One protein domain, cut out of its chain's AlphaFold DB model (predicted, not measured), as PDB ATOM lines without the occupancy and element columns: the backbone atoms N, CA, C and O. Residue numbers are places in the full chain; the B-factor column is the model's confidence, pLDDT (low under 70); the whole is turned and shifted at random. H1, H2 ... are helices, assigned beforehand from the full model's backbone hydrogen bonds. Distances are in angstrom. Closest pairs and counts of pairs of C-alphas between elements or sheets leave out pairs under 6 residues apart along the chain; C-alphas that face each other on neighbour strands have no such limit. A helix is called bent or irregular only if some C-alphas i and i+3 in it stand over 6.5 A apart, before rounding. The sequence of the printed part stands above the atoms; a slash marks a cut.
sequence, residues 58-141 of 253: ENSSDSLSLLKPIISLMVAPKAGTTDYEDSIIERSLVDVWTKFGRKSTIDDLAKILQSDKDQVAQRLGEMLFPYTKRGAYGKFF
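This is residues 58 to 141 of the 253 residues of the protein "P-loop_TraG domain-containing protein" of Rickettsiales bacterium (UniProt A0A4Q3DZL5). A kinked long helix, H2, has another long helix, H1, crossing it on one side and a short helical hairpin, H3 and H4, packing on it from another. A last stretch with no named element, residues 128 to 141, follows H4. The printed part has 84 residues with four named helices, H1, H2, H3 and H4 in that order, and no named strand; the class is all helix. It is compact, with a radius of gyration of the C-alphas of 11.8 A, and rounded, with spans of 32 by 29 by 25 A.

The longest helix by residues is H2, residues 83 to 103, 27.3 A from first to last C-alpha. It is irregular: C-alphas 99 and 102 are 9.7 A apart, against about 5 A in a regular helix, and it has a kink of 70 degrees near residue 97. H1, residues 58 to 75, is 26.2 A long, from C-alpha 58 at (-32.387, 53.042, -27.312) to C-alpha 75 at (-7.607, 44.999, -30.352). It has a kink of 30 degrees near residue 69 and is neither bent nor irregular, but only just: C-alphas 66 and 69 are 6.5 A apart. H3, residues 106 to 114, is 12.1 A long. H4, residues 119 to 127, is 12.3 A long and ends at C-alpha 127, (-6.355, 41.118, -33.373).

H2 touches H1, opposite ways at a steep tilt of 59 degrees, and the closest C-alphas are those of Lys 68 and Glu 90, 6.2 A apart; H1 does so with residues 64 to 72 alone, H2 with residues 86 to 94 alone. With residues 92 to 96 alone H2 touches H3, opposite ways at a steep tilt of 52 degrees, closest at the C-alphas of Val 96 and Leu 109, 5.8 A. With residues 85 to 89 alone it touches H4, the same way at a steep tilt of 62 degrees, closest at the C-alphas of Ile 88 and Ala 121, 6.3 A. H3 and H4 form a helical hairpin: they touch, opposite ways at a shallow tilt of 26 degrees, and the C-alphas of Gln 114 and Gln 122 are closest, 4.1 A apart. H1 and H4 only just touch, only at their ends, with 3 pairs of C-alphas within 8 A, the closest those of Val 75 and Met 127, 5.1 A. H1 and H3 are apart. Every O i to N i+4 pair is within hydrogen-bond range in H3 and H4; in H1 it is 12 of 14 and in H2 15 of 17.

The two C-alphas farthest apart are those of Glu 58 and Ala 136, 34.1 A. The printed part has no cut. The links from H2 to H3 and from H3 to H4 are tight, and that from H1 to H2 is short. The mean pLDDT of the printed part is 93.5, and no printed residue is under 70.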
ATOM      1  N   GLU A  58     -33.234  51.908 -27.718       72.44
ATOM      2  CA  GLU A  58     -32.387  53.042 -27.312       72.44
ATOM      3  C   GLU A  58     -31.388  52.613 -26.227       72.44
ATOM      4  O   GLU A  58     -30.185  52.829 -26.374       72.44
ATOM      5  N   ASN A  59     -31.856  51.878 -25.210       71.88
ATOM      6  CA  ASN A  59     -31.000  51.336 -24.149       71.88
ATOM      7  C   ASN A  59     -29.937  50.375 -24.702       71.88
ATOM      8  O   ASN A  59     -28.784  50.401 -24.258       71.88
ATOM      9  N   SER A  60     -30.304  49.522 -25.667       76.31
ATOM     10  CA  SER A  60     -29.356  48.611 -26.311       76.31
ATOM     11  C   SER A  60     -28.291  49.379 -27.096       76.31
ATOM     12  O   SER A  60     -27.112  49.062 -26.973       76.31
ATOM     13  N   SER A  61     -28.676  50.404 -27.862       79.06
ATOM     14  CA  SER A  61     -27.740  51.249 -28.619       79.06
ATOM     15  C   SER A  61     -26.752  51.969 -27.699       79.06
ATOM     16  O   SER A  61     -25.538  51.914 -27.916       79.06
ATOM     17  N   ASP A  62     -27.247  52.583 -26.624       78.50
ATOM     18  CA  ASP A  62     -26.400  53.262 -25.642       78.50
ATOM     19  C   ASP A  62     -25.432  52.287 -24.971       78.50
ATOM     20  O   ASP A  62     -24.235  52.570 -24.872       78.50
ATOM     21  N   SER A  63     -25.911  51.103 -24.589       80.12
ATOM     22  CA  SER A  63     -25.083  50.063 -23.972       80.12
ATOM     23  C   SER A  63     -24.026  49.508 -24.931       80.12
ATOM     24  O   SER A  63     -22.879  49.303 -24.531       80.12
ATOM     25  N   LEU A  64     -24.361  49.314 -26.211       86.12
ATOM     26  CA  LEU A  64     -23.399  48.918 -27.246       86.12
ATOM     27  C   LEU A  64     -22.318  49.984 -27.443       86.12
ATOM     28  O   LEU A  64     -21.146  49.643 -27.613       86.12
ATOM     29  N   SER A  65     -22.668  51.272 -27.343       84.19
ATOM     30  CA  SER A  65     -21.685  52.361 -27.423       84.19
ATOM     31  C   SER A  65     -20.641  52.302 -26.297       84.19
ATOM     32  O   SER A  65     -19.507  52.746 -26.486       84.19
ATOM     33  N   LEU A  66     -20.993  51.723 -25.142       83.94
ATOM     34  CA  LEU A  66     -20.072  51.498 -24.023       83.94
ATOM     35  C   LEU A  66     -19.173  50.267 -24.232       83.94
ATOM     36  O   LEU A  66     -18.133  50.167 -23.582       83.94
ATOM     37  N   LEU A  67     -19.520  49.360 -25.154       90.06
ATOM     38  CA  LEU A  67     -18.650  48.244 -25.541       90.06
ATOM     39  C   LEU A  67     -17.514  48.670 -26.461       90.06
ATOM     40  O   LEU A  67     -16.451  48.055 -26.410       90.06
ATOM     41  N   LYS A  68     -17.705  49.710 -27.280       91.31
ATOM     42  CA  LYS A  68     -16.689  50.152 -28.245       91.31
ATOM     43  C   LYS A  68     -15.315  50.378 -27.591       91.31
ATOM     44  O   LYS A  68     -14.381  49.715 -28.028       91.31
ATOM     45  N   PRO A  69     -15.168  51.166 -26.504       88.69
ATOM     46  CA  PRO A  69     -13.869  51.348 -25.846       88.69
ATOM     47  C   PRO A  69     -13.238  50.043 -25.339       88.69
ATOM     48  O   PRO A  69     -12.017  49.905 -25.349       88.69
ATOM     49  N   ILE A  70     -14.056  49.068 -24.927       92.12
ATOM     50  CA  ILE A  70     -13.590  47.752 -24.464       92.12
ATOM     51  C   ILE A  70     -13.035  46.948 -25.641       92.12
ATOM     52  O   ILE A  70     -11.960  46.364 -25.532       92.12
ATOM     53  N   ILE A  71     -13.736  46.941 -26.777       95.31
ATOM     54  CA  ILE A  71     -13.256  46.272 -27.990       95.31
ATOM     55  C   ILE A  71     -12.000  46.962 -28.527       95.31
ATOM     56  O   ILE A  71     -11.039  46.273 -28.861       95.31
ATOM     57  N   SER A  72     -11.958  48.296 -28.534       93.38
ATOM     58  CA  SER A  72     -10.772  49.073 -28.908       93.38
ATOM     59  C   SER A  72      -9.568  48.727 -28.022       93.38
ATOM     60  O   SER A  72      -8.465  48.529 -28.527       93.38
ATOM     61  N   LEU A  73      -9.782  48.548 -26.713       91.31
ATOM     62  CA  LEU A  73      -8.756  48.072 -25.779       91.31
ATOM     63  C   LEU A  73      -8.327  46.621 -26.061       91.31
ATOM     64  O   LEU A  73      -7.145  46.306 -25.955       91.31
ATOM     65  N   MET A  74      -9.255  45.733 -26.438       94.38
ATOM     66  CA  MET A  74      -8.928  44.345 -26.793       94.38
ATOM     67  C   MET A  74      -8.046  44.264 -28.044       94.38
ATOM     68  O   MET A  74      -7.094  43.484 -28.062       94.38
ATOM     69  N   VAL A  75      -8.354  45.044 -29.084       95.56
ATOM     70  CA  VAL A  75      -7.607  44.999 -30.352       95.56
ATOM     71  C   VAL A  75      -6.320  45.813 -30.292       95.56
ATOM     72  O   VAL A  75      -5.315  45.378 -30.838       95.56
ATOM     73  N   ALA A  76      -6.305  46.953 -29.603       92.44
ATOM     74  CA  ALA A  76      -5.167  47.866 -29.583       92.44
ATOM     75  C   ALA A  76      -4.838  48.365 -28.160       92.44
ATOM     76  O   ALA A  76      -4.896  49.566 -27.896       92.44
ATOM     77  N   PRO A  77      -4.402  47.480 -27.241       86.00
ATOM     78  CA  PRO A  77      -4.257  47.804 -25.816       86.00
ATOM     79  C   PRO A  77      -3.218  48.887 -25.491       86.00
ATOM     80  O   PRO A  77      -3.260  49.477 -24.417       86.00
ATOM     81  N   LYS A  78      -2.265  49.139 -26.399       83.06
ATOM     82  CA  LYS A  78      -1.157  50.089 -26.190       83.06
ATOM     83  C   LYS A  78      -1.322  51.379 -26.981       83.06
ATOM     84  O   LYS A  78      -1.207  52.462 -26.428       83.06
ATOM     85  N   ALA A  79      -1.527  51.247 -28.291       84.25
ATOM     86  CA  ALA A  79      -1.600  52.385 -29.202       84.25
ATOM     87  C   ALA A  79      -3.006  52.998 -29.266       84.25
ATOM     88  O   ALA A  79      -3.150  54.145 -29.685       84.25
ATOM     89  N   GLY A  80      -4.027  52.240 -28.857       87.50
ATOM     90  CA  GLY A  80      -5.407  52.587 -29.124       87.50
ATOM     91  C   GLY A  80      -5.788  52.415 -30.593       87.50
ATOM     92  O   GLY A  80      -4.976  52.030 -31.434       87.50
ATOM     93  N   THR A  81      -7.050  52.699 -30.877       93.00
ATOM     94  CA  THR A  81      -7.645  52.675 -32.214       93.00
ATOM     95  C   THR A  81      -7.708  54.076 -32.817       93.00
ATOM     96  O   THR A  81      -7.735  55.089 -32.114       93.00
ATOM     97  N   THR A  82      -7.714  54.128 -34.144       95.38
ATOM     98  CA  THR A  82      -8.011  55.321 -34.946       95.38
ATOM     99  C   THR A  82      -9.520  55.526 -35.090       95.38
ATOM    100  O   THR A  82     -10.289  54.575 -34.971       95.38
ATOM    101  N   ASP A  83      -9.951  56.736 -35.463       95.19
ATOM    102  CA  ASP A  83     -11.368  57.034 -35.731       95.19
ATOM    103  C   ASP A  83     -11.978  56.101 -36.792       95.19
ATOM    104  O   ASP A  83     -13.149  55.720 -36.718       95.19
ATOM    105  N   TYR A  84     -11.171  55.699 -37.781       97.50
ATOM    106  CA  TYR A  84     -11.605  54.767 -38.815       97.50
ATOM    107  C   TYR A  84     -11.846  53.365 -38.246       97.50
ATOM    108  O   TYR A  84     -12.905  52.779 -38.473       97.50
ATOM    109  N   GLU A  85     -10.902  52.850 -37.458       97.75
ATOM    110  CA  GLU A  85     -11.049  51.562 -36.774       97.75
ATOM    111  C   GLU A  85     -12.233  51.580 -35.801       97.75
ATOM    112  O   GLU A  85     -13.029  50.642 -35.796       97.75
ATOM    113  N   ASP A  86     -12.420  52.668 -35.052       95.56
ATOM    114  CA  ASP A  86     -13.561  52.846 -34.151       95.56
ATOM    115  C   ASP A  86     -14.900  52.816 -34.899       95.56
ATOM    116  O   ASP A  86     -15.849  52.194 -34.420       95.56
ATOM    117  N   SER A  87     -14.983  53.420 -36.089       97.06
ATOM    118  CA  SER A  87     -16.193  53.371 -36.923       97.06
ATOM    119  C   SER A  87     -16.514  51.951 -37.413       97.06
ATOM    120  O   SER A  87     -17.678  51.539 -37.454       97.06
ATOM    121  N   ILE A  88     -15.479  51.164 -37.727       98.31
ATOM    122  CA  ILE A  88     -15.611  49.759 -38.120       98.31
ATOM    123  C   ILE A  88     -16.066  48.916 -36.929       98.31
ATOM    124  O   ILE A  88     -16.959  48.078 -37.088       98.31
ATOM    125  N   ILE A  89     -15.478  49.135 -35.752       97.62
ATOM    126  CA  ILE A  89     -15.850  48.451 -34.508       97.62
ATOM    127  C   ILE A  89     -17.313  48.739 -34.178       97.62
ATOM    128  O   ILE A  89     -18.064  47.806 -33.906       97.62
ATOM    129  N   GLU A  90     -17.735  50.000 -34.251       96.25
ATOM    130  CA  GLU A  90     -19.106  50.418 -33.950       96.25
ATOM    131  C   GLU A  90     -20.131  49.733 -34.857       96.25
ATOM    132  O   GLU A  90     -21.062  49.091 -34.370       96.25
ATOM    133  N   ARG A  91     -19.913  49.776 -36.176       96.50
ATOM    134  CA  ARG A  91     -20.765  49.069 -37.141       96.50
ATOM    135  C   ARG A  91     -20.800  47.562 -36.868       96.50
ATOM    136  O   ARG A  91     -21.870  46.963 -36.855       96.50
ATOM    137  N   SER A  92     -19.648  46.957 -36.587       97.88
ATOM    138  CA  SER A  92     -19.547  45.512 -36.335       97.88
ATOM    139  C   SER A  92     -20.228  45.090 -35.028       97.88
ATOM    140  O   SER A  92     -20.769  43.987 -34.944       97.88
ATOM    141  N   LEU A  93     -20.239  45.965 -34.014       96.88
ATOM    142  CA  LEU A  93     -20.992  45.778 -32.771       96.88
ATOM    143  C   LEU A  93     -22.506  45.786 -33.023       96.88
ATOM    144  O   LEU A  93     -23.224  44.953 -32.470       96.88
ATOM    145  N   VAL A  94     -22.991  46.678 -33.887       95.25
ATOM    146  CA  VAL A  94     -24.401  46.685 -34.308       95.25
ATOM    147  C   VAL A  94     -24.740  45.412 -35.082       95.25
ATOM    148  O   VAL A  94     -25.761  44.780 -34.803       95.25
ATOM    149  N   ASP A  95     -23.878  44.984 -36.005       96.38
ATOM    150  CA  ASP A  95     -24.102  43.786 -36.821       96.38
ATOM    151  C   ASP A  95     -24.127  42.502 -35.976       96.38
ATOM    152  O   ASP A  95     -25.013  41.656 -36.148       96.38
ATOM    153  N   VAL A  96     -23.189  42.349 -35.030       97.06
ATOM    154  CA  VAL A  96     -23.155  41.177 -34.136       97.06
ATOM    155  C   VAL A  96     -24.376  41.156 -33.223       97.06
ATOM    156  O   VAL A  96     -25.039  40.121 -33.114       97.06
ATOM    157  N   TRP A  97     -24.742  42.309 -32.659       94.94
ATOM    158  CA  TRP A  97     -25.907  42.431 -31.792       94.94
ATOM    159  C   TRP A  97     -27.208  42.145 -32.535       94.94
ATOM    160  O   TRP A  97     -28.041  41.385 -32.053       94.94
ATOM    161  N   THR A  98     -27.366  42.677 -33.745       93.75
ATOM    162  CA  THR A  98     -28.552  42.431 -34.579       93.75
ATOM    163  C   THR A  98     -28.732  40.940 -34.863       93.75
ATOM    164  O   THR A  98     -29.855  40.443 -34.936       93.75
ATOM    165  N   LYS A  99     -27.626  40.205 -35.011       95.75
ATOM    166  CA  LYS A  99     -27.650  38.787 -35.366       95.75
ATOM    167  C   LYS A  99     -27.817  37.848 -34.173       95.75
ATOM    168  O   LYS A  99     -28.481  36.821 -34.311       95.75
ATOM    169  N   PHE A 100     -27.198  38.157 -33.037       94.69
ATOM    170  CA  PHE A 100     -27.107  37.232 -31.900       94.69
ATOM    171  C   PHE A 100     -27.649  37.805 -30.582       94.69
ATOM    172  O   PHE A 100     -27.844  37.052 -29.624       94.69
ATOM    173  N   GLY A 101     -27.920  39.110 -30.512       93.06
ATOM    174  CA  GLY A 101     -28.404  39.808 -29.319       93.06
ATOM    175  C   GLY A 101     -27.509  39.553 -28.108       93.06
ATOM    176  O   GLY A 101     -26.283  39.490 -28.223       93.06
ATOM    177  N   ARG A 102     -28.124  39.286 -26.954       91.56
ATOM    178  CA  ARG A 102     -27.433  38.941 -25.696       91.56
ATOM    179  C   ARG A 102     -26.535  37.698 -25.773       91.56
ATOM    180  O   ARG A 102     -25.699  37.499 -24.894       91.56
ATOM    181  N   LYS A 103     -26.711  36.852 -26.797       93.38
ATOM    182  CA  LYS A 103     -25.886  35.652 -27.030       93.38
ATOM    183  C   LYS A 103     -24.634  35.931 -27.862       93.38
ATOM    184  O   LYS A 103     -23.864  35.000 -28.068       93.38
ATOM    185  N   SER A 104     -24.439  37.167 -28.326       95.94
ATOM    186  CA  SER A 104     -23.217  37.586 -29.020       95.94
ATOM    187  C   SER A 104     -21.983  37.237 -28.191       95.94
ATOM    188  O   SER A 104     -21.980  37.425 -26.972       95.94
ATOM    189  N   THR A 105     -20.925  36.756 -28.837       96.88
ATOM    190  CA  THR A 105     -19.623  36.534 -28.194       96.88
ATOM    191  C   THR A 105     -18.494  37.247 -28.934       96.88
ATOM    192  O   THR A 105     -18.667  37.753 -30.045       96.88
ATOM    193  N   ILE A 106     -17.294  37.246 -28.348       97.69
ATOM    194  CA  ILE A 106     -16.100  37.778 -29.021       97.69
ATOM    195  C   ILE A 106     -15.763  36.966 -30.280       97.69
ATOM    196  O   ILE A 106     -15.375  37.553 -31.287       97.69
ATOM    197  N   ASP A 107     -15.986  35.644 -30.274       97.94
ATOM    198  CA  ASP A 107     -15.895  34.819 -31.493       97.94
ATOM    199  C   ASP A 107     -16.793  35.343 -32.627       97.94
ATOM    200  O   ASP A 107     -16.350  35.420 -33.775       97.94
ATOM    201  N   ASP A 108     -18.045  35.697 -32.323       98.31
ATOM    202  CA  ASP A 108     -18.998  36.173 -33.326       98.31
ATOM    203  C   ASP A 108     -18.573  37.526 -33.902       98.31
ATOM    204  O   ASP A 108     -18.603  37.712 -35.122       98.31
ATOM    205  N   LEU A 109     -18.116  38.441 -33.042       98.38
ATOM    206  CA  LEU A 109     -17.594  39.744 -33.454       98.38
ATOM    207  C   LEU A 109     -16.345  39.593 -34.331       98.38
ATOM    208  O   LEU A 109     -16.278  40.176 -35.413       98.38
ATOM    209  N   ALA A 110     -15.384  38.767 -33.907       98.50
ATOM    210  CA  ALA A 110     -14.177  38.485 -34.682       98.50
ATOM    211  C   ALA A 110     -14.522  37.898 -36.058       98.50
ATOM    212  O   ALA A 110     -13.944  38.297 -37.066       98.50
ATOM    213  N   LYS A 111     -15.510  36.999 -36.122       98.44
ATOM    214  CA  LYS A 111     -15.971  36.401 -37.379       98.44
ATOM    215  C   LYS A 111     -16.646  37.412 -38.305       98.44
ATOM    216  O   LYS A 111     -16.435  37.338 -39.515       98.44
ATOM    217  N   ILE A 112     -17.460  38.322 -37.769       98.38
ATOM    218  CA  ILE A 112     -18.092  39.397 -38.549       98.38
ATOM    219  C   ILE A 112     -17.023  40.310 -39.147       98.38
ATOM    220  O   ILE A 112     -17.008  40.491 -40.362       98.38
ATOM    221  N   LEU A 113     -16.076  40.768 -38.328       98.56
ATOM    222  CA  LEU A 113     -14.948  41.597 -38.759       98.56
ATOM    223  C   LEU A 113     -14.101  40.915 -39.847       98.56
ATOM    224  O   LEU A 113     -13.814  41.514 -40.881       98.56
ATOM    225  N   GLN A 114     -13.762  39.634 -39.668       98.12
ATOM    226  CA  GLN A 114     -12.989  38.848 -40.644       98.12
ATOM    227  C   GLN A 114     -13.742  38.561 -41.952       98.12
ATOM    228  O   GLN A 114     -13.115  38.229 -42.955       98.12
ATOM    229  N   SER A 115     -15.073  38.656 -41.952       97.75
ATOM    230  CA  SER A 115     -15.893  38.434 -43.151       97.75
ATOM    231  C   SER A 115     -16.137  39.717 -43.952       97.75
ATOM    232  O   SER A 115     -16.735  39.652 -45.030       97.75
ATOM    233  N   ASP A 116     -15.713  40.876 -43.441       97.38
ATOM    234  CA  ASP A 116     -15.818  42.152 -44.144       97.38
ATOM    235  C   ASP A 116     -14.876  42.182 -45.365       97.38
ATOM    236  O   ASP A 116     -13.889  41.451 -45.439       97.38
ATOM    237  N   LYS A 117     -15.186  43.015 -46.361       96.62
ATOM    238  CA  LYS A 117     -14.331  43.235 -47.538       96.62
ATOM    239  C   LYS A 117     -13.178  44.193 -47.243       96.62
ATOM    240  O   LYS A 117     -12.195  44.189 -47.982       96.62
ATOM    241  N   ASP A 118     -13.314  45.024 -46.217       97.75
ATOM    242  CA  ASP A 118     -12.278  45.935 -45.757       97.75
ATOM    243  C   ASP A 118     -11.159  45.175 -45.028       97.75
ATOM    244  O   ASP A 118     -11.384  44.455 -44.055       97.75
ATOM    245  N   GLN A 119      -9.925  45.376 -45.484       98.19
ATOM    246  CA  GLN A 119      -8.733  44.774 -44.892       98.19
ATOM    247  C   GLN A 119      -8.473  45.258 -43.458       98.19
ATOM    248  O   GLN A 119      -7.931  44.505 -42.649       98.19
ATOM    249  N   VAL A 120      -8.869  46.490 -43.117       98.31
ATOM    250  CA  VAL A 120      -8.755  47.021 -41.751       98.31
ATOM    251  C   VAL A 120      -9.686  46.255 -40.816       98.31
ATOM    252  O   VAL A 120      -9.251  45.800 -39.760       98.31
ATOM    253  N   ALA A 121     -10.933  46.023 -41.230       98.56
ATOM    254  CA  ALA A 121     -11.884  45.215 -40.468       98.56
ATOM    255  C   ALA A 121     -11.372  43.783 -40.265       98.56
ATOM    256  O   ALA A 121     -11.372  43.283 -39.138       98.56
ATOM    257  N   GLN A 122     -10.841  43.156 -41.318       98.69
ATOM    258  CA  GLN A 122     -10.249  41.821 -41.221       98.69
ATOM    259  C   GLN A 122      -9.114  41.772 -40.194       98.69
ATOM    260  O   GLN A 122      -9.115  40.902 -39.322       98.69
ATOM    261  N   ARG A 123      -8.199  42.751 -40.231       98.44
ATOM    262  CA  ARG A 123      -7.110  42.871 -39.254       98.44
ATOM    263  C   ARG A 123      -7.637  43.037 -37.827       98.44
ATOM    264  O   ARG A 123      -7.143  42.357 -36.934       98.44
ATOM    265  N   LEU A 124      -8.636  43.888 -37.593       98.50
ATOM    266  CA  LEU A 124      -9.244  44.043 -36.261       98.50
ATOM    267  C   LEU A 124      -9.812  42.709 -35.753       98.50
ATOM    268  O   LEU A 124      -9.602  42.335 -34.599       98.50
ATOM    269  N   GLY A 125     -10.469  41.950 -36.631       98.31
ATOM    270  CA  GLY A 125     -10.966  40.616 -36.313       98.31
ATOM    271  C   GLY A 125      -9.856  39.602 -36.012       98.31
ATOM    272  O   GLY A 125     -10.043  38.727 -35.169       98.31
ATOM    273  N   GLU A 126      -8.692  39.696 -36.657       98.19
ATOM    274  CA  GLU A 126      -7.505  38.896 -36.311       98.19
ATOM    275  C   GLU A 126      -6.920  39.296 -34.950       98.19
ATOM    276  O   GLU A 126      -6.552  38.431 -34.154       98.19
ATOM    277  N   MET A 127      -6.878  40.595 -34.642       97.50
ATOM    278  CA  MET A 127      -6.355  41.118 -33.373       97.50
ATOM    279  C   MET A 127      -7.198  40.690 -32.164       97.50
ATOM    280  O   MET A 127      -6.662  40.559 -31.065       97.50
ATOM    281  N   LEU A 128      -8.482  40.366 -32.360       98.06
ATOM    282  CA  LEU A 128      -9.333  39.768 -31.323       98.06
ATOM    283  C   LEU A 128      -8.964  38.320 -30.967       98.06
ATOM    284  O   LEU A 128      -9.478  37.801 -29.973       98.06
ATOM    285  N   PHE A 129      -8.071  37.657 -31.715       97.69
ATOM    286  CA  PHE A 129      -7.721  36.246 -31.513       97.69
ATOM    287  C   PHE A 129      -7.463  35.846 -30.047       97.69
ATOM    288  O   PHE A 129      -8.042  34.836 -29.635       97.69
ATOM    289  N   PRO A 130      -6.697  36.595 -29.219       96.31
ATOM    290  CA  PRO A 130      -6.451  36.232 -27.817       96.31
ATOM    291  C   PRO A 130      -7.722  36.067 -26.975       96.31
ATOM    292  O   PRO A 130      -7.726  35.279 -26.028       96.31
ATOM    293  N   TYR A 131      -8.789  36.779 -27.336       96.50
ATOM    294  CA  TYR A 131     -10.073  36.820 -26.641       96.50
ATOM    295  C   TYR A 131     -11.119  35.882 -27.252       96.50
ATOM    296  O   TYR A 131     -12.190  35.723 -26.674       96.50
ATOM    297  N   THR A 132     -10.829  35.240 -28.386       97.19
ATOM    298  CA  THR A 132     -11.670  34.170 -28.953       97.19
ATOM    299  C   THR A 132     -11.514  32.871 -28.162       97.19
ATOM    300  O   THR A 132     -10.501  32.692 -27.486       97.19
ATOM    301  N   LYS A 133     -12.429  31.901 -28.289       95.94
ATOM    302  CA  LYS A 133     -12.337  30.566 -27.645       95.94
ATOM    303  C   LYS A 133     -11.021  29.835 -27.917       95.94
ATOM    304  O   LYS A 133     -10.638  28.962 -27.143       95.94
ATOM    305  N   ARG A 134     -10.347  30.161 -29.023       96.00
ATOM    306  CA  ARG A 134      -9.050  29.588 -29.417       96.00
ATOM    307  C   ARG A 134      -7.852  30.330 -28.819       96.00
ATOM    308  O   ARG A 134      -6.745  29.799 -28.850       96.00
ATOM    309  N   GLY A 135      -8.061  31.546 -28.331       95.06
ATOM    310  CA  GLY A 135      -7.047  32.383 -27.713       95.06
ATOM    311  C   GLY A 135      -6.842  32.084 -26.231       95.06
ATOM    312  O   GLY A 135      -7.638  31.408 -25.581       95.06
ATOM    313  N   ALA A 136      -5.760  32.635 -25.680       92.12
ATOM    314  CA  ALA A 136      -5.353  32.406 -24.295       92.12
ATOM    315  C   ALA A 136      -6.384  32.883 -23.253       92.12
ATOM    316  O   ALA A 136      -6.397  32.376 -22.130       92.12
ATOM    317  N   TYR A 137      -7.235  33.851 -23.602       92.38
ATOM    318  CA  TYR A 137      -8.202  34.473 -22.693       92.38
ATOM    319  C   TYR A 137      -9.652  34.103 -23.012       92.38
ATOM    320  O   TYR A 137     -10.555  34.482 -22.268       92.38
ATOM    321  N   GLY A 138      -9.884  33.323 -24.071       93.00
ATOM    322  CA  GLY A 138     -11.211  33.019 -24.608       93.00
ATOM    323  C   GLY A 138     -12.234  32.526 -23.599       93.00
ATOM    324  O   GLY A 138     -13.411  32.879 -23.692       93.00
ATOM    325  N   LYS A 139     -11.777  31.751 -22.608       90.88
ATOM    326  CA  LYS A 139     -12.623  31.190 -21.549       90.88
ATOM    327  C   LYS A 139     -13.391  32.247 -20.751       90.88
ATOM    328  O   LYS A 139     -14.484  31.960 -20.283       90.88
ATOM    329  N   PHE A 140     -12.848  33.459 -20.623       92.50
ATOM    330  CA  PHE A 140     -13.473  34.523 -19.843       92.50
ATOM    331  C   PHE A 140     -14.562  35.266 -20.617       92.50
ATOM    332  O   PHE A 140     -15.384  35.909 -19.987       92.50
ATOM    333  N   PHE A 141     -14.608  35.195 -21.950       93.88
ATOM    334  CA  PHE A 141     -15.456  36.101 -22.746       93.88
ATOM    335  C   PHE A 141     -16.459  35.398 -23.661       93.88
ATOM    336  O   PHE A 141     -17.346  36.050 -24.207       93.88
TER     337      PHE A 141